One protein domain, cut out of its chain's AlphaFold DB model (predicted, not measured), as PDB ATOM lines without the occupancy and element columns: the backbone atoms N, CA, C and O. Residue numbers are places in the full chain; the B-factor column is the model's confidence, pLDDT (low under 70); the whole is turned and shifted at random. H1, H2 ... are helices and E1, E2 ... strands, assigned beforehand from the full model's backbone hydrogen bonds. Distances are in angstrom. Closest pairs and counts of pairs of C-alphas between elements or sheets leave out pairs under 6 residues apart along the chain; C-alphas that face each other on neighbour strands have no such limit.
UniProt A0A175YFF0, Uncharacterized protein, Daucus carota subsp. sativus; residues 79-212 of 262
ATOM      1  N   LYS A  79      60.907  27.654 -27.978       82.06
ATOM      2  CA  LYS A  79      60.613  28.804 -27.130       82.06
ATOM      3  C   LYS A  79      59.178  29.250 -27.383       82.06
ATOM      4  O   LYS A  79      58.835  29.657 -28.493       82.06
ATOM      5  N   ALA A  80      58.348  29.185 -26.346       84.38
ATOM      6  CA  ALA A  80      56.944  29.567 -26.407       84.38
ATOM      7  C   ALA A  80      56.652  30.815 -25.561       84.38
ATOM      8  O   ALA A  80      57.174  30.965 -24.456       84.38
ATOM      9  N   VAL A  81      55.785  31.692 -26.071       89.06
ATOM     10  CA  VAL A  81      55.214  32.837 -25.352       89.06
ATOM     11  C   VAL A  81      53.711  32.629 -25.205       89.06
ATOM     12  O   VAL A  81      52.954  32.685 -26.171       89.06
ATOM     13  N   TYR A  82      53.271  32.404 -23.975       91.69
ATOM     14  CA  TYR A  82      51.863  32.311 -23.622       91.69
ATOM     15  C   TYR A  82      51.308  33.704 -23.287       91.69
ATOM     16  O   TYR A  82      51.943  34.449 -22.538       91.69
ATOM     17  N   VAL A  83      50.133  34.050 -23.813       94.12
ATOM     18  CA  VAL A  83      49.434  35.335 -23.631       94.12
ATOM     19  C   VAL A  83      48.146  35.088 -22.839       94.12
ATOM     20  O   VAL A  83      47.276  34.356 -23.305       94.12
ATOM     21  N   PHE A  84      48.010  35.681 -21.650       95.19
ATOM     22  CA  PHE A  84      46.776  35.617 -20.858       95.19
ATOM     23  C   PHE A  84      45.732  36.615 -21.360       95.19
ATOM     24  O   PHE A  84      46.018  37.528 -22.137       95.19
ATOM     25  N   GLN A  85      44.511  36.460 -20.855       95.12
ATOM     26  CA  GLN A  85      43.437  37.429 -21.004       95.12
ATOM     27  C   GLN A  85      43.915  38.871 -20.746       95.12
ATOM     28  O   GLN A  85      44.637  39.142 -19.783       95.12
ATOM     29  N   ARG A  86      43.504  39.784 -21.632       96.88
ATOM     30  CA  ARG A  86      43.866  41.210 -21.693       96.88
ATOM     31  C   ARG A  86      45.344  41.515 -21.919       96.88
ATOM     32  O   ARG A  86      45.757  42.674 -21.841       96.88
ATOM     33  N   GLU A  87      46.164  40.520 -22.227       97.44
ATOM     34  CA  GLU A  87      47.550  40.733 -22.620       97.44
ATOM     35  C   GLU A  87      47.730  40.726 -24.138       97.44
ATOM     36  O   GLU A  87      46.882  40.261 -24.907       97.44
ATOM     37  N   PHE A  88      48.888  41.229 -24.564       96.81
ATOM     38  CA  PHE A  88      49.407  41.006 -25.905       96.81
ATOM     39  C   PHE A  88      50.927  40.828 -25.907       96.81
ATOM     40  O   PHE A  88      51.651  41.353 -25.049       96.81
ATOM     41  N   ALA A  89      51.413  40.115 -26.917       94.69
ATOM     42  CA  ALA A  89      52.827  39.924 -27.197       94.69
ATOM     43  C   ALA A  89      53.084  40.087 -28.692       94.69
ATOM     44  O   ALA A  89      52.362  39.516 -29.502       94.69
ATOM     45  N   THR A  90      54.140  40.814 -29.052       93.94
ATOM     46  CA  THR A  90      54.690  40.803 -30.412       93.94
ATOM     47  C   THR A  90      56.026  40.084 -30.372       93.94
ATOM     48  O   THR A  90      56.908  40.464 -29.606       93.94
ATOM     49  N   VAL A  91      56.170  39.034 -31.170       91.88
ATOM     50  CA  VAL A  91      57.331  38.145 -31.149       91.88
ATOM     51  C   VAL A  91      58.069  38.174 -32.482       91.88
ATOM     52  O   VAL A  91      57.452  38.314 -33.544       91.88
ATOM     53  N   ASP A  92      59.392  38.046 -32.402       90.00
ATOM     54  CA  ASP A  92      60.276  37.855 -33.549       90.00
ATOM     55  C   ASP A  92      60.524  36.349 -33.724       90.00
ATOM     56  O   ASP A  92      60.917  35.688 -32.754       90.00
ATOM     57  N   PRO A  93      60.300  35.790 -34.926       87.81
ATOM     58  CA  PRO A  93      60.515  34.368 -35.187       87.81
ATOM     59  C   PRO A  93      61.980  33.924 -35.075       87.81
ATOM     60  O   PRO A  93      62.243  32.728 -35.090       87.81
ATOM     61  N   SER A  94      62.943  34.849 -34.988       87.69
ATOM     62  CA  SER A  94      64.341  34.515 -34.686       87.69
ATOM     63  C   SER A  94      64.569  34.115 -33.227       87.69
ATOM     64  O   SER A  94      65.563  33.449 -32.943       87.69
ATOM     65  N   CYS A  95      63.656  34.483 -32.321       86.38
ATOM     66  CA  CYS A  95      63.785  34.193 -30.895       86.38
ATOM     67  C   CYS A  95      62.661  33.307 -30.350       86.38
ATOM     68  O   CYS A  95      62.885  32.575 -29.393       86.38
ATOM     69  N   VAL A  96      61.451  33.382 -30.913       87.69
ATOM     70  CA  VAL A  96      60.262  32.680 -30.408       87.69
ATOM     71  C   VAL A  96      59.690  31.767 -31.483       87.69
ATOM     72  O   VAL A  96      59.294  32.232 -32.551       87.69
ATOM     73  N   ASP A  97      59.571  30.480 -31.164       83.62
ATOM     74  CA  ASP A  97      59.009  29.473 -32.067       83.62
ATOM     75  C   ASP A  97      57.478  29.478 -32.055       83.62
ATOM     76  O   ASP A  97      56.834  29.199 -33.069       83.62
ATOM     77  N   LEU A  98      56.880  29.761 -30.892       85.56
ATOM     78  CA  LEU A  98      55.441  29.648 -30.666       85.56
ATOM     79  C   LEU A  98      54.915  30.813 -29.828       85.56
ATOM     80  O   LEU A  98      55.494  31.181 -28.813       85.56
ATOM     81  N   VAL A  99      53.766  31.359 -30.210       90.12
ATOM     82  CA  VAL A  99      53.015  32.314 -29.392       90.12
ATOM     83  C   VAL A  99      51.544  31.922 -29.412       90.12
ATOM     84  O   VAL A  99      51.016  31.568 -30.467       90.12
ATOM     85  N   GLY A 100      50.887  31.929 -28.255       89.44
ATOM     86  CA  GLY A 100      49.525  31.418 -28.149       89.44
ATOM     87  C   GLY A 100      48.792  31.860 -26.895       89.44
ATOM     88  O   GLY A 100      49.370  32.443 -25.983       89.44
ATOM     89  N   THR A 101      47.497  31.582 -26.883       92.31
ATOM     90  CA  THR A 101      46.575  31.859 -25.782       92.31
ATOM     91  C   THR A 101      45.533  30.741 -25.731       92.31
ATOM     92  O   THR A 101      45.237  30.150 -26.771       92.31
ATOM     93  N   ASP A 102      45.002  30.435 -24.551       90.06
ATOM     94  CA  ASP A 102      43.828  29.577 -24.367       90.06
ATOM     95  C   ASP A 102      42.798  30.267 -23.452       90.06
ATOM     96  O   ASP A 102      42.827  31.490 -23.308       90.06
ATOM     97  N   GLU A 103      41.840  29.515 -22.900       88.50
ATOM     98  CA  GLU A 103      40.826  30.025 -21.957       88.50
ATOM     99  C   GLU A 103      39.901  31.124 -22.531       88.50
ATOM    100  O   GLU A 103      39.198  31.808 -21.792       88.50
ATOM    101  N   ALA A 104      39.842  31.283 -23.857       86.12
ATOM    102  CA  ALA A 104      38.926  32.215 -24.513       86.12
ATOM    103  C   ALA A 104      37.519  31.603 -24.636       86.12
ATOM    104  O   ALA A 104      37.208  30.929 -25.618       86.12
ATOM    105  N   THR A 105      36.668  31.831 -23.632       86.94
ATOM    106  CA  THR A 105      35.259  31.395 -23.641       86.94
ATOM    107  C   THR A 105      34.357  32.411 -24.349       86.94
ATOM    108  O   THR A 105      33.724  32.096 -25.355       86.94
ATOM    109  N   THR A 106      34.339  33.652 -23.857       89.75
ATOM    110  CA  THR A 106      33.638  34.802 -24.464       89.75
ATOM    111  C   THR A 106      34.590  35.821 -25.086       89.75
ATOM    112  O   THR A 106      34.154  36.750 -25.761       89.75
ATOM    113  N   CYS A 107      35.886  35.672 -24.826       92.00
ATOM    114  CA  CYS A 107      36.943  36.545 -25.315       92.00
ATOM    115  C   CYS A 107      37.320  36.234 -26.772       92.00
ATOM    116  O   CYS A 107      36.972  35.187 -27.318       92.00
ATOM    117  N   LEU A 108      38.098  37.125 -27.387       88.94
ATOM    118  CA  LEU A 108      38.612  36.968 -28.746       88.94
ATOM    119  C   LEU A 108      40.140  36.902 -28.754       88.94
ATOM    120  O   LEU A 108      40.823  37.826 -28.314       88.94
ATOM    121  N   GLY A 109      40.683  35.824 -29.318       89.88
ATOM    122  CA  GLY A 109      42.089  35.765 -29.709       89.88
ATOM    123  C   GLY A 109      42.300  36.496 -31.036       89.88
ATOM    124  O   GLY A 109      41.651  36.164 -32.028       89.88
ATOM    125  N   ILE A 110      43.213  37.466 -31.074       90.06
ATOM    126  CA  ILE A 110      43.592  38.186 -32.297       90.06
ATOM    127  C   ILE A 110      45.050  37.904 -32.620       90.06
ATOM    128  O   ILE A 110      45.915  37.995 -31.751       90.06
ATOM    129  N   VAL A 111      45.324  37.606 -33.890       89.62
ATOM    130  CA  VAL A 111      46.675  37.406 -34.417       89.62
ATOM    131  C   VAL A 111      46.906  38.356 -35.587       89.62
ATOM    132  O   VAL A 111      46.122  38.387 -36.531       89.62
ATOM    133  N   ILE A 112      47.996  39.117 -35.532       87.19
ATOM    134  CA  ILE A 112      48.448  40.023 -36.590       87.19
ATOM    135  C   ILE A 112      49.873  39.630 -36.959       87.19
ATOM    136  O   ILE A 112      50.786  39.776 -36.147       87.19
ATOM    137  N   ARG A 113      50.098  39.161 -38.187       86.38
ATOM    138  CA  ARG A 113      51.441  38.822 -38.671       86.38
ATOM    139  C   ARG A 113      51.847  39.762 -39.791       86.38
ATOM    140  O   ARG A 113      51.160  39.876 -40.798       86.38
ATOM    141  N   ASN A 114      52.994  40.407 -39.634       84.12
ATOM    142  CA  ASN A 114      53.610  41.183 -40.701       84.12
ATOM    143  C   ASN A 114      54.331  40.222 -41.652       84.12
ATOM    144  O   ASN A 114      55.262  39.517 -41.255       84.12
ATOM    145  N   ARG A 115      53.921  40.171 -42.923       78.69
ATOM    146  CA  ARG A 115      54.492  39.203 -43.875       78.69
ATOM    147  C   ARG A 115      55.942  39.511 -44.250       78.69
ATOM    148  O   ARG A 115      56.684  38.589 -44.590       78.69
ATOM    149  N   ARG A 116      56.344  40.784 -44.190       80.06
ATOM    150  CA  ARG A 116      57.660  41.267 -44.628       80.06
ATOM    151  C   ARG A 116      58.746  40.938 -43.615       80.06
ATOM    152  O   ARG A 116      59.768  40.371 -43.984       80.06
ATOM    153  N   ASN A 117      58.521  41.287 -42.350       81.62
ATOM    154  CA  ASN A 117      59.489  41.053 -41.273       81.62
ATOM    155  C   ASN A 117      59.182  39.792 -40.443       81.62
ATOM    156  O   ASN A 117      59.968  39.446 -39.570       81.62
ATOM    157  N   ARG A 118      58.061  39.107 -40.724       84.75
ATOM    158  CA  ARG A 118      57.594  37.882 -40.055       84.75
ATOM    159  C   ARG A 118      57.253  38.040 -38.564       84.75
ATOM    160  O   ARG A 118      56.899  37.046 -37.929       84.75
ATOM    161  N   MET A 119      57.269  39.265 -38.032       88.12
ATOM    162  CA  MET A 119      56.820  39.567 -36.674       88.12
ATOM    163  C   MET A 119      55.362  39.154 -36.509       88.12
ATOM    164  O   MET A 119      54.525  39.447 -37.368       88.12
ATOM    165  N   THR A 120      55.057  38.484 -35.402       90.25
ATOM    166  CA  THR A 120      53.702  38.014 -35.096       90.25
ATOM    167  C   THR A 120      53.250  38.616 -33.774       90.25
ATOM    168  O   THR A 120      53.930  38.471 -32.764       90.25
ATOM    169  N   SER A 121      52.121  39.317 -33.779       93.69
ATOM    170  CA  SER A 121      51.474  39.858 -32.587       93.69
ATOM    171  C   SER A 121      50.242  39.032 -32.246       93.69
ATOM    172  O   SER A 121      49.422  38.781 -33.126       93.69
ATOM    173  N   VAL A 122      50.113  38.611 -30.991       93.94
ATOM    174  CA  VAL A 122      48.956  37.875 -30.465       93.94
ATOM    175  C   VAL A 122      48.388  38.634 -29.277       93.94
ATOM    176  O   VAL A 122      49.146  39.069 -28.410       93.94
ATOM    177  N   ALA A 123      47.068  38.772 -29.231       96.12
ATOM    178  CA  ALA A 123      46.332  39.360 -28.123       96.12
ATOM    179  C   ALA A 123      45.140  38.491 -27.727       96.12
ATOM    180  O   ALA A 123      44.548  37.821 -28.571       96.12
ATOM    181  N   HIS A 124      44.763  38.567 -26.456       95.69
ATOM    182  CA  HIS A 124      43.531  37.985 -25.935       95.69
ATOM    183  C   HIS A 124      42.638  39.125 -25.434       95.69
ATOM    184  O   HIS A 124      42.860  39.671 -24.355       95.69
ATOM    185  N   MET A 125      41.644  39.514 -26.227       94.81
ATOM    186  CA  MET A 125      40.761  40.648 -25.946       94.81
ATOM    187  C   MET A 125      39.501  40.191 -25.213       94.81
ATOM    188  O   MET A 125      38.795  39.304 -25.687       94.81
ATOM    189  N   ASP A 126      39.213  40.809 -24.072       95.00
ATOM    190  CA  ASP A 126      38.129  40.421 -23.163       95.00
ATOM    191  C   ASP A 126      36.976  41.428 -23.078       95.00
ATOM    192  O   ASP A 126      35.954  41.150 -22.456       95.00
ATOM    193  N   SER A 127      37.126  42.593 -23.707       94.50
ATOM    194  CA  SER A 127      36.106  43.638 -23.777       94.50
ATOM    195  C   SER A 127      36.213  44.403 -25.101       94.50
ATOM    196  O   SER A 127      37.326  44.610 -25.592       94.50
ATOM    197  N   PRO A 128      35.097  44.899 -25.664       92.56
ATOM    198  CA  PRO A 128      35.126  45.867 -26.760       92.56
ATOM    199  C   PRO A 128      35.993  47.101 -26.460       92.56
ATOM    200  O   PRO A 128      36.637  47.629 -27.362       92.56
ATOM    201  N   ASP A 129      36.086  47.513 -25.190       94.75
ATOM    202  CA  ASP A 129      36.823  48.718 -24.781       94.75
ATOM    203  C   ASP A 129      38.321  48.656 -25.104       94.75
ATOM    204  O   ASP A 129      38.976  49.695 -25.183       94.75
ATOM    205  N   VAL A 130      38.890  47.451 -25.253       94.50
ATOM    206  CA  VAL A 130      40.322  47.277 -25.543       94.50
ATOM    207  C   VAL A 130      40.644  47.147 -27.027       94.50
ATOM    208  O   VAL A 130      41.820  47.087 -27.378       94.50
ATOM    209  N   VAL A 131      39.638  47.098 -27.903       90.00
ATOM    210  CA  VAL A 131      39.836  46.787 -29.326       90.00
ATOM    211  C   VAL A 131      40.642  47.883 -30.021       90.00
ATOM    212  O   VAL A 131      41.703  47.598 -30.571       90.00
ATOM    213  N   ASP A 132      40.213  49.142 -29.941       89.44
ATOM    214  CA  ASP A 132      40.823  50.230 -30.721       89.44
ATOM    215  C   ASP A 132      42.277  50.508 -30.321       89.44
ATOM    216  O   ASP A 132      43.205  50.491 -31.144       89.44
ATOM    217  N   ILE A 133      42.505  50.750 -29.027       93.25
ATOM    218  CA  ILE A 133      43.850  51.033 -28.524       93.25
ATOM    219  C   ILE A 133      44.693  49.752 -28.549       93.25
ATOM    220  O   ILE A 133      45.875  49.823 -28.886       93.25
ATOM    221  N   GLY A 134      44.112  48.582 -28.272       93.44
ATOM    222  CA  GLY A 134      44.805  47.296 -28.342       93.44
ATOM    223  C   GLY A 134      45.336  46.985 -29.739       93.44
ATOM    224  O   GLY A 134      46.523  46.692 -29.891       93.44
ATOM    225  N   LEU A 135      44.511  47.141 -30.778       91.38
ATOM    226  CA  LEU A 135      44.950  47.006 -32.170       91.38
ATOM    227  C   LEU A 135      46.044  48.023 -32.506       91.38
ATOM    228  O   LEU A 135      47.055  47.663 -33.113       91.38
ATOM    229  N   THR A 136      45.901  49.269 -32.047       90.75
ATOM    230  CA  THR A 136      46.936  50.299 -32.217       90.75
ATOM    231  C   THR A 136      48.260  49.883 -31.565       90.75
ATOM    232  O   THR A 136      49.323  50.058 -32.167       90.75
ATOM    233  N   GLN A 137      48.225  49.297 -30.362       93.62
ATOM    234  CA  GLN A 137      49.406  48.783 -29.661       93.62
ATOM    235  C   GLN A 137      50.070  47.632 -30.429       93.62
ATOM    236  O   GLN A 137      51.291  47.646 -30.603       93.62
ATOM    237  N   MET A 138      49.286  46.665 -30.916       92.00
ATOM    238  CA  MET A 138      49.789  45.519 -31.684       92.00
ATOM    239  C   MET A 138      50.446  45.966 -32.996       92.00
ATOM    240  O   MET A 138      51.596  45.608 -33.272       92.00
ATOM    241  N   LEU A 139      49.753  46.804 -33.774       88.31
ATOM    242  CA  LEU A 139      50.242  47.325 -35.053       88.31
ATOM    243  C   LEU A 139      51.505  48.171 -34.865       88.31
ATOM    244  O   LEU A 139      52.479  47.983 -35.587       88.31
ATOM    245  N   SER A 140      51.547  49.036 -33.848       86.81
ATOM    246  CA  SER A 140      52.711  49.900 -33.586       86.81
ATOM    247  C   SER A 140      54.015  49.131 -33.343       86.81
ATOM    248  O   SER A 140      55.087  49.689 -33.566       86.81
ATOM    249  N   LEU A 141      53.938  47.882 -32.868       84.00
ATOM    250  CA  LEU A 141      55.106  47.021 -32.647       84.00
ATOM    251  C   LEU A 141      55.376  46.062 -33.814       84.00
ATOM    252  O   LEU A 141      56.524  45.684 -34.034       84.00
ATOM    253  N   ALA A 142      54.341  45.647 -34.547       79.38
ATOM    254  CA  ALA A 142      54.488  44.747 -35.691       79.38
ATOM    255  C   ALA A 142      54.951  45.474 -36.972       79.38
ATOM    256  O   ALA A 142      55.549  44.847 -37.853       79.38
ATOM    257  N   VAL A 143      54.699  46.785 -37.083       73.38
ATOM    258  CA  VAL A 143      55.084  47.639 -38.221       73.38
ATOM    259  C   VAL A 143      56.416  48.342 -37.927       73.38
ATOM    260  O   VAL A 143      56.549  49.023 -36.909       73.38
ATOM    261  N   LYS A 144      57.390  48.283 -38.846       64.00
ATOM    262  CA  LYS A 144      58.521  49.234 -38.826       64.00
ATOM    263  C   LYS A 144      58.092  50.477 -39.610       64.00
ATOM    264  O   LYS A 144      57.652  50.341 -40.743       64.00
ATOM    265  N   ARG A 145      58.213  51.673 -39.017       54.03
ATOM    266  CA  ARG A 145      57.630  52.971 -39.457       54.03
ATOM    267  C   ARG A 145      57.958  53.464 -40.889       54.03
ATOM    268  O   ARG A 145      57.591  54.586 -41.216       54.03
ATOM    269  N   GLU A 146      58.610  52.674 -41.737       51.75
ATOM    270  CA  GLU A 146      59.186  53.121 -43.012       51.75
ATOM    271  C   GLU A 146      58.629  52.422 -44.270       51.75
ATOM    272  O   GLU A 146      59.100  52.724 -45.362       51.75
ATOM    273  N   THR A 147      57.642  51.517 -44.178       51.22
ATOM    274  CA  THR A 147      57.132  50.788 -45.364       51.22
ATOM    275  C   THR A 147      55.628  50.494 -45.344       51.22
ATOM    276  O   THR A 147      55.030  50.367 -44.277       51.22
ATOM    277  N   ASP A 148      55.044  50.335 -46.541       53.78
ATOM    278  CA  ASP A 148      53.691  49.809 -46.791       53.78
ATOM    279  C   ASP A 148      53.616  48.318 -46.399       53.78
ATOM    280  O   ASP A 148      53.711  47.417 -47.235       53.78
ATOM    281  N   ASP A 149      53.546  48.036 -45.097       50.69
ATOM    282  CA  ASP A 149      53.535  46.666 -44.582       50.69
ATOM    283  C   ASP A 149      52.136  46.026 -44.714       50.69
ATOM    284  O   ASP A 149      51.133  46.561 -44.245       50.69
ATOM    285  N   VAL A 150      52.083  44.838 -45.327       52.00
ATOM    286  CA  VAL A 150      50.883  43.989 -45.436       52.00
ATOM    287  C   VAL A 150      50.808  43.033 -44.239       52.00
ATOM    288  O   VAL A 150      51.789  42.335 -43.939       52.00
ATOM    289  N   PHE A 151      49.640  42.965 -43.591       50.75
ATOM    290  CA  PHE A 151      49.353  42.027 -42.504       50.75
ATOM    291  C   PHE A 151      48.522  40.848 -43.015       50.75
ATOM    292  O   PHE A 151      47.615  41.003 -43.826       50.75
ATOM    293  N   ASP A 152      48.849  39.644 -42.563       47.81
ATOM    294  CA  ASP A 152      48.210  38.409 -43.021       47.81
ATOM    295  C   ASP A 152      47.988  37.453 -41.845       47.81
ATOM    296  O   ASP A 152      48.619  37.568 -40.792       47.81
ATOM    297  N   VAL A 153      47.116  36.477 -42.055       44.59
ATOM    298  CA  VAL A 153      46.950  35.279 -41.239       44.59
ATOM    299  C   VAL A 153      47.288  34.078 -42.144       44.59
ATOM    300  O   VAL A 153      46.420  33.381 -42.663       44.59
ATOM    301  N   GLU A 154      48.584  33.870 -42.408       37.66
ATOM    302  CA  GLU A 154      49.086  32.878 -43.380       37.66
ATOM    303  C   GLU A 154      49.203  31.466 -42.770       37.66
ATOM    304  O   GLU A 154      50.047  31.224 -41.911       37.66
ATOM    305  N   THR A 155      48.448  30.477 -43.266       40.34
ATOM    306  CA  THR A 155      48.378  29.138 -42.646       40.34
ATOM    307  C   THR A 155      49.460  28.126 -43.055       40.34
ATOM    308  O   THR A 155      49.463  27.022 -42.512       40.34
ATOM    309  N   SER A 156      50.390  28.432 -43.968       34.47
ATOM    310  CA  SER A 156      51.379  27.434 -44.437       34.47
ATOM    311  C   SER A 156      52.731  27.428 -43.707       34.47
ATOM    312  O   SER A 156      53.333  26.364 -43.614       34.47
ATOM    313  N   THR A 157      53.200  28.553 -43.148       50.12
ATOM    314  CA  THR A 157      54.369  28.628 -42.222       50.12
ATOM    315  C   THR A 157      54.242  29.747 -41.163       50.12
ATOM    316  O   THR A 157      55.191  30.073 -40.449       50.12
ATOM    317  N   GLY A 158      53.051  30.345 -41.049       57.81
ATOM    318  CA  GLY A 158      52.553  31.161 -39.933       57.81
ATOM    319  C   GLY A 158      51.280  30.540 -39.346       57.81
ATOM    320  O   GLY A 158      50.345  31.248 -38.984       57.81
ATOM    321  N   SER A 159      51.229  29.205 -39.351       69.31
ATOM    322  CA  SER A 159      50.043  28.398 -39.083       69.31
ATOM    323  C   SER A 159      49.422  28.697 -37.721       69.31
ATOM    324  O   SER A 159      50.068  28.531 -36.689       69.31
ATOM    325  N   ILE A 160      48.138  29.056 -37.727       77.50
ATOM    326  CA  ILE A 160      47.310  29.103 -36.523       77.50
ATOM    327  C   ILE A 160      46.656  27.736 -36.363       77.50
ATOM    328  O   ILE A 160      45.996  27.251 -37.281       77.50
ATOM    329  N   ASN A 161      46.845  27.118 -35.200       81.00
ATOM    330  CA  ASN A 161      46.280  25.814 -34.872       81.00
ATOM    331  C   ASN A 161      45.536  25.903 -33.536       81.00
ATOM    332  O   ASN A 161      46.000  26.630 -32.653       81.00
ATOM    333  N   PRO A 162      44.435  25.154 -33.353       84.12
ATOM    334  CA  PRO A 162      43.842  24.968 -32.037       84.12
ATOM    335  C   PRO A 162      44.872  24.371 -31.073       84.12
ATOM    336  O   PRO A 162      45.598  23.433 -31.426       84.12
ATOM    337  N   ALA A 163      44.952  24.925 -29.868       83.44
ATOM    338  CA  ALA A 163      45.921  24.517 -28.867       83.44
ATOM    339  C   ALA A 163      45.364  24.664 -27.450       83.44
ATOM    340  O   ALA A 163      44.590  25.578 -27.181       83.44
ATOM    341  N   SER A 164      45.831  23.799 -26.552       84.94
ATOM    342  CA  SER A 164      45.572  23.875 -25.113       84.94
ATOM    343  C   SER A 164      46.888  23.823 -24.348       84.94
ATOM    344  O   SER A 164      47.756  23.010 -24.690       84.94
ATOM    345  N   PHE A 165      47.016  24.612 -23.288       85.06
ATOM    346  CA  PHE A 165      48.223  24.672 -22.473       85.06
ATOM    347  C   PHE A 165      47.901  24.175 -21.073       85.06
ATOM    348  O   PHE A 165      46.995  24.687 -20.417       85.06
ATOM    349  N   ASP A 166      48.639  23.179 -20.595       84.44
ATOM    350  CA  ASP A 166      48.534  22.796 -19.193       84.44
ATOM    351  C   ASP A 166      49.152  23.862 -18.265       84.44
ATOM    352  O   ASP A 166      49.869  24.774 -18.692       84.44
ATOM    353  N   LYS A 167      48.937  23.717 -16.955       79.75
ATOM    354  CA  LYS A 167      49.498  24.625 -15.937       79.75
ATOM    355  C   LYS A 167      51.030  24.737 -15.978       79.75
ATOM    356  O   LYS A 167      51.579  25.685 -15.429       79.75
ATOM    357  N   THR A 168      51.735  23.778 -16.577       81.38
ATOM    358  CA  THR A 168      53.205  23.758 -16.609       81.38
ATOM    359  C   THR A 168      53.783  24.521 -17.801       81.38
ATOM    360  O   THR A 168      54.951  24.894 -17.774       81.38
ATOM    361  N   SER A 169      52.972  24.800 -18.824       78.88
ATOM    362  CA  SER A 169      53.408  25.390 -20.096       78.88
ATOM    363  C   SER A 169      53.005  26.861 -20.296       78.88
ATOM    364  O   SER A 169      53.412  27.482 -21.278       78.88
ATOM    365  N   ARG A 170      52.266  27.468 -19.357       81.50
ATOM    366  CA  ARG A 170      51.711  28.839 -19.457       81.50
ATOM    367  C   ARG A 170      52.680  29.979 -19.096       81.50
ATOM    368  O   ARG A 170      52.251  31.018 -18.590       81.50
ATOM    369  N   CYS A 171      53.969  29.831 -19.431       70.44
ATOM    370  CA  CYS A 171      55.054  30.789 -19.131       70.44
ATOM    371  C   CYS A 171      55.209  31.111 -17.618       70.44
ATOM    372  O   CYS A 171      54.356  30.743 -16.809       70.44
ATOM    373  N   PRO A 172      56.311  31.753 -17.175       82.88
ATOM    374  CA  PRO A 172      56.509  32.022 -15.750       82.88
ATOM    375  C   PRO A 172      55.462  32.989 -15.173       82.88
ATOM    376  O   PRO A 172      54.825  33.764 -15.894       82.88
ATOM    377  N   ASP A 173      55.323  32.938 -13.846       88.62
ATOM    378  CA  ASP A 173      54.578  33.908 -13.036       88.62
ATOM    379  C   ASP A 173      53.078  34.038 -13.366       88.62
ATOM    380  O   ASP A 173      52.486  35.105 -13.181       88.62
ATOM    381  N   GLU A 174      52.437  32.941 -13.797       89.62
ATOM    382  CA  GLU A 174      50.998  32.870 -14.115       89.62
ATOM    383  C   GLU A 174      50.126  33.611 -13.087       89.62
ATOM    384  O   GLU A 174      49.312  34.461 -13.451       89.62
ATOM    385  N   ILE A 175      50.304  33.334 -11.789       89.00
ATOM    386  CA  ILE A 175      49.464  33.946 -10.750       89.00
ATOM    387  C   ILE A 175      49.697  35.458 -10.671       89.00
ATOM    388  O   ILE A 175      48.733  36.206 -10.552       89.00
ATOM    389  N   VAL A 176      50.940  35.936 -10.786       90.19
ATOM    390  CA  VAL A 176      51.247  37.377 -10.742       90.19
ATOM    391  C   VAL A 176      50.626  38.095 -11.941       90.19
ATOM    392  O   VAL A 176      50.045  39.168 -11.781       90.19
ATOM    393  N   ARG A 177      50.678  37.490 -13.132       92.75
ATOM    394  CA  ARG A 177      50.061  38.036 -14.352       92.75
ATOM    395  C   ARG A 177      48.537  38.077 -14.254       92.75
ATOM    396  O   ARG A 177      47.934  39.089 -14.602       92.75
ATOM    397  N   ARG A 178      47.913  37.044 -13.679       91.31
ATOM    398  CA  ARG A 178      46.471  37.050 -13.369       91.31
ATOM    399  C   ARG A 178      46.111  38.105 -12.315       91.31
ATOM    400  O   ARG A 178      45.092  38.777 -12.451       91.31
ATOM    401  N   ILE A 179      46.958  38.330 -11.306       90.12
ATOM    402  CA  ILE A 179      46.755  39.435 -10.354       90.12
ATOM    403  C   ILE A 179      46.823  40.782 -11.079       90.12
ATOM    404  O   ILE A 179      45.924  41.607 -10.902       90.12
ATOM    405  N   ARG A 180      47.829  40.994 -11.936       92.69
ATOM    406  CA  ARG A 180      47.973  42.206 -12.755       92.69
ATOM    407  C   ARG A 180      46.741  42.464 -13.624       92.69
ATOM    408  O   ARG A 180      46.306  43.608 -13.711       92.69
ATOM    409  N   LEU A 181      46.154  41.426 -14.221       92.50
ATOM    410  CA  LEU A 181      44.888  41.536 -14.949       92.50
ATOM    411  C   LEU A 181      43.798  42.147 -14.058       92.50
ATOM    412  O   LEU A 181      43.215  43.163 -14.425       92.50
ATOM    413  N   THR A 182      43.576  41.603 -12.856       90.50
ATOM    414  CA  THR A 182      42.571  42.163 -11.931       90.50
ATOM    415  C   THR A 182      42.894  43.597 -11.508       90.50
ATOM    416  O   THR A 182      41.994  44.433 -11.449       90.50
ATOM    417  N   ALA A 183      44.181  43.899 -11.293       91.88
ATOM    418  CA  ALA A 183      44.670  45.238 -10.980       91.88
ATOM    419  C   ALA A 183      44.324  46.245 -12.085       91.88
ATOM    420  O   ALA A 183      43.884  47.357 -11.798       91.88
ATOM    421  N   SER A 184      44.463  45.825 -13.345       93.50
ATOM    422  CA  SER A 184      44.305  46.690 -14.515       93.50
ATOM    423  C   SER A 184      42.902  47.278 -14.686       93.50
ATOM    424  O   SER A 184      42.774  48.364 -15.242       93.50
ATOM    425  N   PHE A 185      41.856  46.618 -14.169       91.50
ATOM    426  CA  PHE A 185      40.485  47.143 -14.222       91.50
ATOM    427  C   PHE A 185      40.280  48.390 -13.352       91.50
ATOM    428  O   PHE A 185      39.347  49.153 -13.594       91.50
ATOM    429  N   GLU A 186      41.131  48.604 -12.347       91.19
ATOM    430  CA  GLU A 186      41.077  49.771 -11.457       91.19
ATOM    431  C   GLU A 186      42.234  50.753 -11.700       91.19
ATOM    432  O   GLU A 186      42.331  51.764 -11.006       91.19
ATOM    433  N   ASP A 187      43.103  50.487 -12.683       92.06
ATOM    434  CA  ASP A 187      44.220  51.355 -13.054       92.06
ATOM    435  C   ASP A 187      43.826  52.265 -14.234       92.06
ATOM    436  O   ASP A 187      43.691  51.786 -15.366       92.06
ATOM    437  N   PRO A 188      43.701  53.591 -14.025       92.94
ATOM    438  CA  PRO A 188      43.359  54.525 -15.093       92.94
ATOM    439  C   PRO A 188      44.333  54.495 -16.277       92.94
ATOM    440  O   PRO A 188      43.937  54.764 -17.409       92.94
ATOM    441  N   SER A 189      45.603  54.142 -16.044       92.44
ATOM    442  CA  SER A 189      46.617  54.053 -17.098       92.44
ATOM    443  C   SER A 189      46.436  52.839 -18.020       92.44
ATOM    444  O   SER A 189      47.044  52.793 -19.097       92.44
ATOM    445  N   CYS A 190      45.590  51.882 -17.618       94.12
ATOM    446  CA  CYS A 190      45.241  50.669 -18.353       94.12
ATOM    447  C   CYS A 190      43.881  50.759 -19.075       94.12
ATOM    448  O   CYS A 190      43.508  49.819 -19.785       94.12
ATOM    449  N   ILE A 191      43.140  51.868 -18.941       94.50
ATOM    450  CA  ILE A 191      41.831  52.041 -19.591       94.50
ATOM    451  C   ILE A 191      41.969  51.892 -21.108       94.50
ATOM    452  O   ILE A 191      42.801  52.541 -21.741       94.50
ATOM    453  N   GLY A 192      41.157  50.990 -21.665       94.94
ATOM    454  CA  GLY A 192      41.136  50.629 -23.081       94.94
ATOM    455  C   GLY A 192      42.404  49.952 -23.608       94.94
ATOM    456  O   GLY A 192      42.509  49.699 -24.797       94.94
ATOM    457  N   ARG A 193      43.390  49.638 -22.764       96.94
ATOM    458  CA  ARG A 193      44.684  49.104 -23.210       96.94
ATOM    459  C   ARG A 193      44.806  47.608 -22.969       96.94
ATOM    460  O   ARG A 193      44.292  47.071 -21.986       96.94
ATOM    461  N   LEU A 194      45.594  46.976 -23.833       97.50
ATOM    462  CA  LEU A 194      46.158  45.656 -23.601       97.50
ATOM    463  C   LEU A 194      47.463  45.759 -22.805       97.50
ATOM    464  O   LEU A 194      48.253  46.704 -22.943       97.50
ATOM    465  N   LEU A 195      47.705  44.739 -21.991       96.75
ATOM    466  CA  LEU A 195      48.886  44.589 -21.156       96.75
ATOM    467  C   LEU A 195      50.026  43.956 -21.971       96.75
ATOM    468  O   LEU A 195      49.987  42.773 -22.297       96.75
ATOM    469  N   LYS A 196      51.075  44.727 -22.295       95.44
ATOM    470  CA  LYS A 196      52.284  44.166 -22.935       95.44
ATOM    471  C   LYS A 196      52.918  43.152 -21.975       95.44
ATOM    472  O   LYS A 196      53.123  43.486 -20.802       95.44
ATOM    473  N   THR A 197      53.215  41.953 -22.477       93.62
ATOM    474  CA  THR A 197      53.758  40.841 -21.671       93.62
ATOM    475  C   THR A 197      55.098  40.299 -22.182       93.62
ATOM    476  O   THR A 197      55.781  39.560 -21.483       93.62
ATOM    477  N   TYR A 198      55.530  40.709 -23.377       93.06
ATOM    478  CA  TYR A 198      56.783  40.256 -23.979       93.06
ATOM    479  C   TYR A 198      57.549  41.411 -24.607       93.06
ATOM    480  O   TYR A 198      56.950  42.254 -25.283       93.06
ATOM    481  N   ASP A 199      58.863  41.442 -24.409       91.88
ATOM    482  CA  ASP A 199      59.749  42.374 -25.086       91.88
ATOM    483  C   ASP A 199      60.699  41.665 -26.038       91.88
ATOM    484  O   ASP A 199      61.619  40.958 -25.642       91.88
ATOM    485  N   THR A 200      60.476  41.910 -27.323       87.31
ATOM    486  CA  THR A 200      61.221  41.292 -28.413       87.31
ATOM    487  C   THR A 200      62.701  41.657 -28.406       87.31
ATOM    488  O   THR A 200      63.528  40.838 -28.785       87.31
ATOM    489  N   LEU A 201      63.041  42.883 -27.991       87.94
ATOM    490  CA  LEU A 201      64.420  43.380 -28.029       87.94
ATOM    491  C   LEU A 201      65.303  42.710 -26.978       87.94
ATOM    492  O   LEU A 201      66.468  42.431 -27.242       87.94
ATOM    493  N   THR A 202      64.749  42.487 -25.788       91.44
ATOM    494  CA  THR A 202      65.459  41.875 -24.658       91.44
ATOM    495  C   THR A 202      65.168  40.389 -24.502       91.44
ATOM    496  O   THR A 202      65.794  39.739 -23.670       91.44
ATOM    497  N   ASP A 203      64.262  39.849 -25.320       90.12
ATOM    498  CA  ASP A 203      63.898  38.437 -25.360       90.12
ATOM    499  C   ASP A 203      63.266  37.919 -24.046       90.12
ATOM    500  O   ASP A 203      63.405  36.748 -23.672       90.12
ATOM    501  N   GLN A 204      62.555  38.806 -23.335       90.81
ATOM    502  CA  GLN A 204      62.063  38.592 -21.968       90.81
ATOM    503  C   GLN A 204      60.547  38.757 -21.825       90.81
ATOM    504  O   GLN A 204      59.915  39.604 -22.463       90.81
ATOM    505  N   ILE A 205      59.971  37.977 -20.905       90.75
ATOM    506  CA  ILE A 205      58.627  38.222 -20.374       90.75
ATOM    507  C   ILE A 205      58.699  39.437 -19.446       90.75
ATOM    508  O   ILE A 205      59.539  39.487 -18.549       90.75
ATOM    509  N   ILE A 206      57.816  40.415 -19.655       90.19
ATOM    510  CA  ILE A 206      57.762  41.642 -18.858       90.19
ATOM    511  C   ILE A 206      56.433  41.733 -18.120       90.19
ATOM    512  O   ILE A 206      55.363  41.871 -18.719       90.19
ATOM    513  N   ILE A 207      56.524  41.784 -16.794       92.69
ATOM    514  CA  ILE A 207      55.411  42.126 -15.915       92.69
ATOM    515  C   ILE A 207      55.645  43.548 -15.417       92.69
ATOM    516  O   ILE A 207      56.443  43.779 -14.512       92.69
ATOM    517  N   SER A 208      54.984  44.522 -16.048       90.81
ATOM    518  CA  SER A 208      55.071  45.916 -15.607       90.81
ATOM    519  C   SER A 208      54.568  46.056 -14.165       90.81
ATOM    520  O   SER A 208      53.614  45.359 -13.806       90.81
ATOM    521  N   PRO A 209      55.156  46.961 -13.358       90.31
ATOM    522  CA  PRO A 209      54.670  47.227 -12.011       90.31
ATOM    523  C   PRO A 209      53.183  47.580 -12.019       90.31
ATOM    524  O   PRO A 209      52.719  48.320 -12.885       90.31
ATOM    525  N   PHE A 210      52.451  47.067 -11.040       90.06
ATOM    526  CA  PHE A 210      51.045  47.371 -10.817       90.06
ATOM    527  C   PHE A 210      50.806  47.535  -9.317       90.06
ATOM    528  O   PHE A 210      51.584  47.052  -8.495       90.06
ATOM    529  N   SER A 211      49.744  48.249  -8.962       85.44
ATOM    530  CA  SER A 211      49.356  48.474  -7.571       85.44
ATOM    531  C   SER A 211      48.025  47.814  -7.278       85.44
ATOM    532  O   SER A 211      47.199  47.628  -8.169       85.44
ATOM    533  N   TRP A 212      47.835  47.476  -6.011       82.69
ATOM    534  CA  TRP A 212      46.646  46.793  -5.546       82.69
ATOM    535  C   TRP A 212      45.784  47.715  -4.700       82.69
ATOM    536  O   TRP A 212      46.273  48.413  -3.810       82.69
TER     537      TRP A 212
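What this domain is: This is residues 79 to 212 of the 262 residues of an uncharacterized protein of Daucus carota subsp. sativus (UniProt A0A175YFF0). With little regular structure, the model has the antiparallel sheet E2-E5-E4 with H1 over one face, while the short parallel pair E1 and E3 lies over only part of the other face, near E2 and E5; H2 lies off the sheet. Of 134 printed residues, E1 E2 E3 E4 E5 H1 E6 H2 hold 53, class mixed. It is compact, radius of gyration of the C-alphas 14.3 A, spanning 41 by 32 by 31 A.

How they stand to each other: E1, residues 80 to 82, is parallel to E3, 98 to 100; N 81 and O 98 are 2.8 A apart. E2, 87 to 91, and E4, 108 to 114, are antiparallel to E5, 120 to 125; N 89 to O 122 and N 110 to O 123 are 2.9 A. H1, 128 to 142, is on this sheet; the closest C-alphas, 121 and 138, are 6.0 A apart. E6, 163 to 165, pairs with no named strand; H2, 174 to 184, is not on the sheet. H2 has every O i to N i+4 pair within hydrogen-bond range, H1 9 of 11.

Where its parts are: C-alpha 80 is at (56.944, 29.567, -26.407), C-alpha 184 at (44.305, 46.690, -14.515). H1 measures 21.4 A.

The domain as a whole: The printed part has no cut; the link H1 to E6 is long, and residues 144 to 159 have pLDDT under 70.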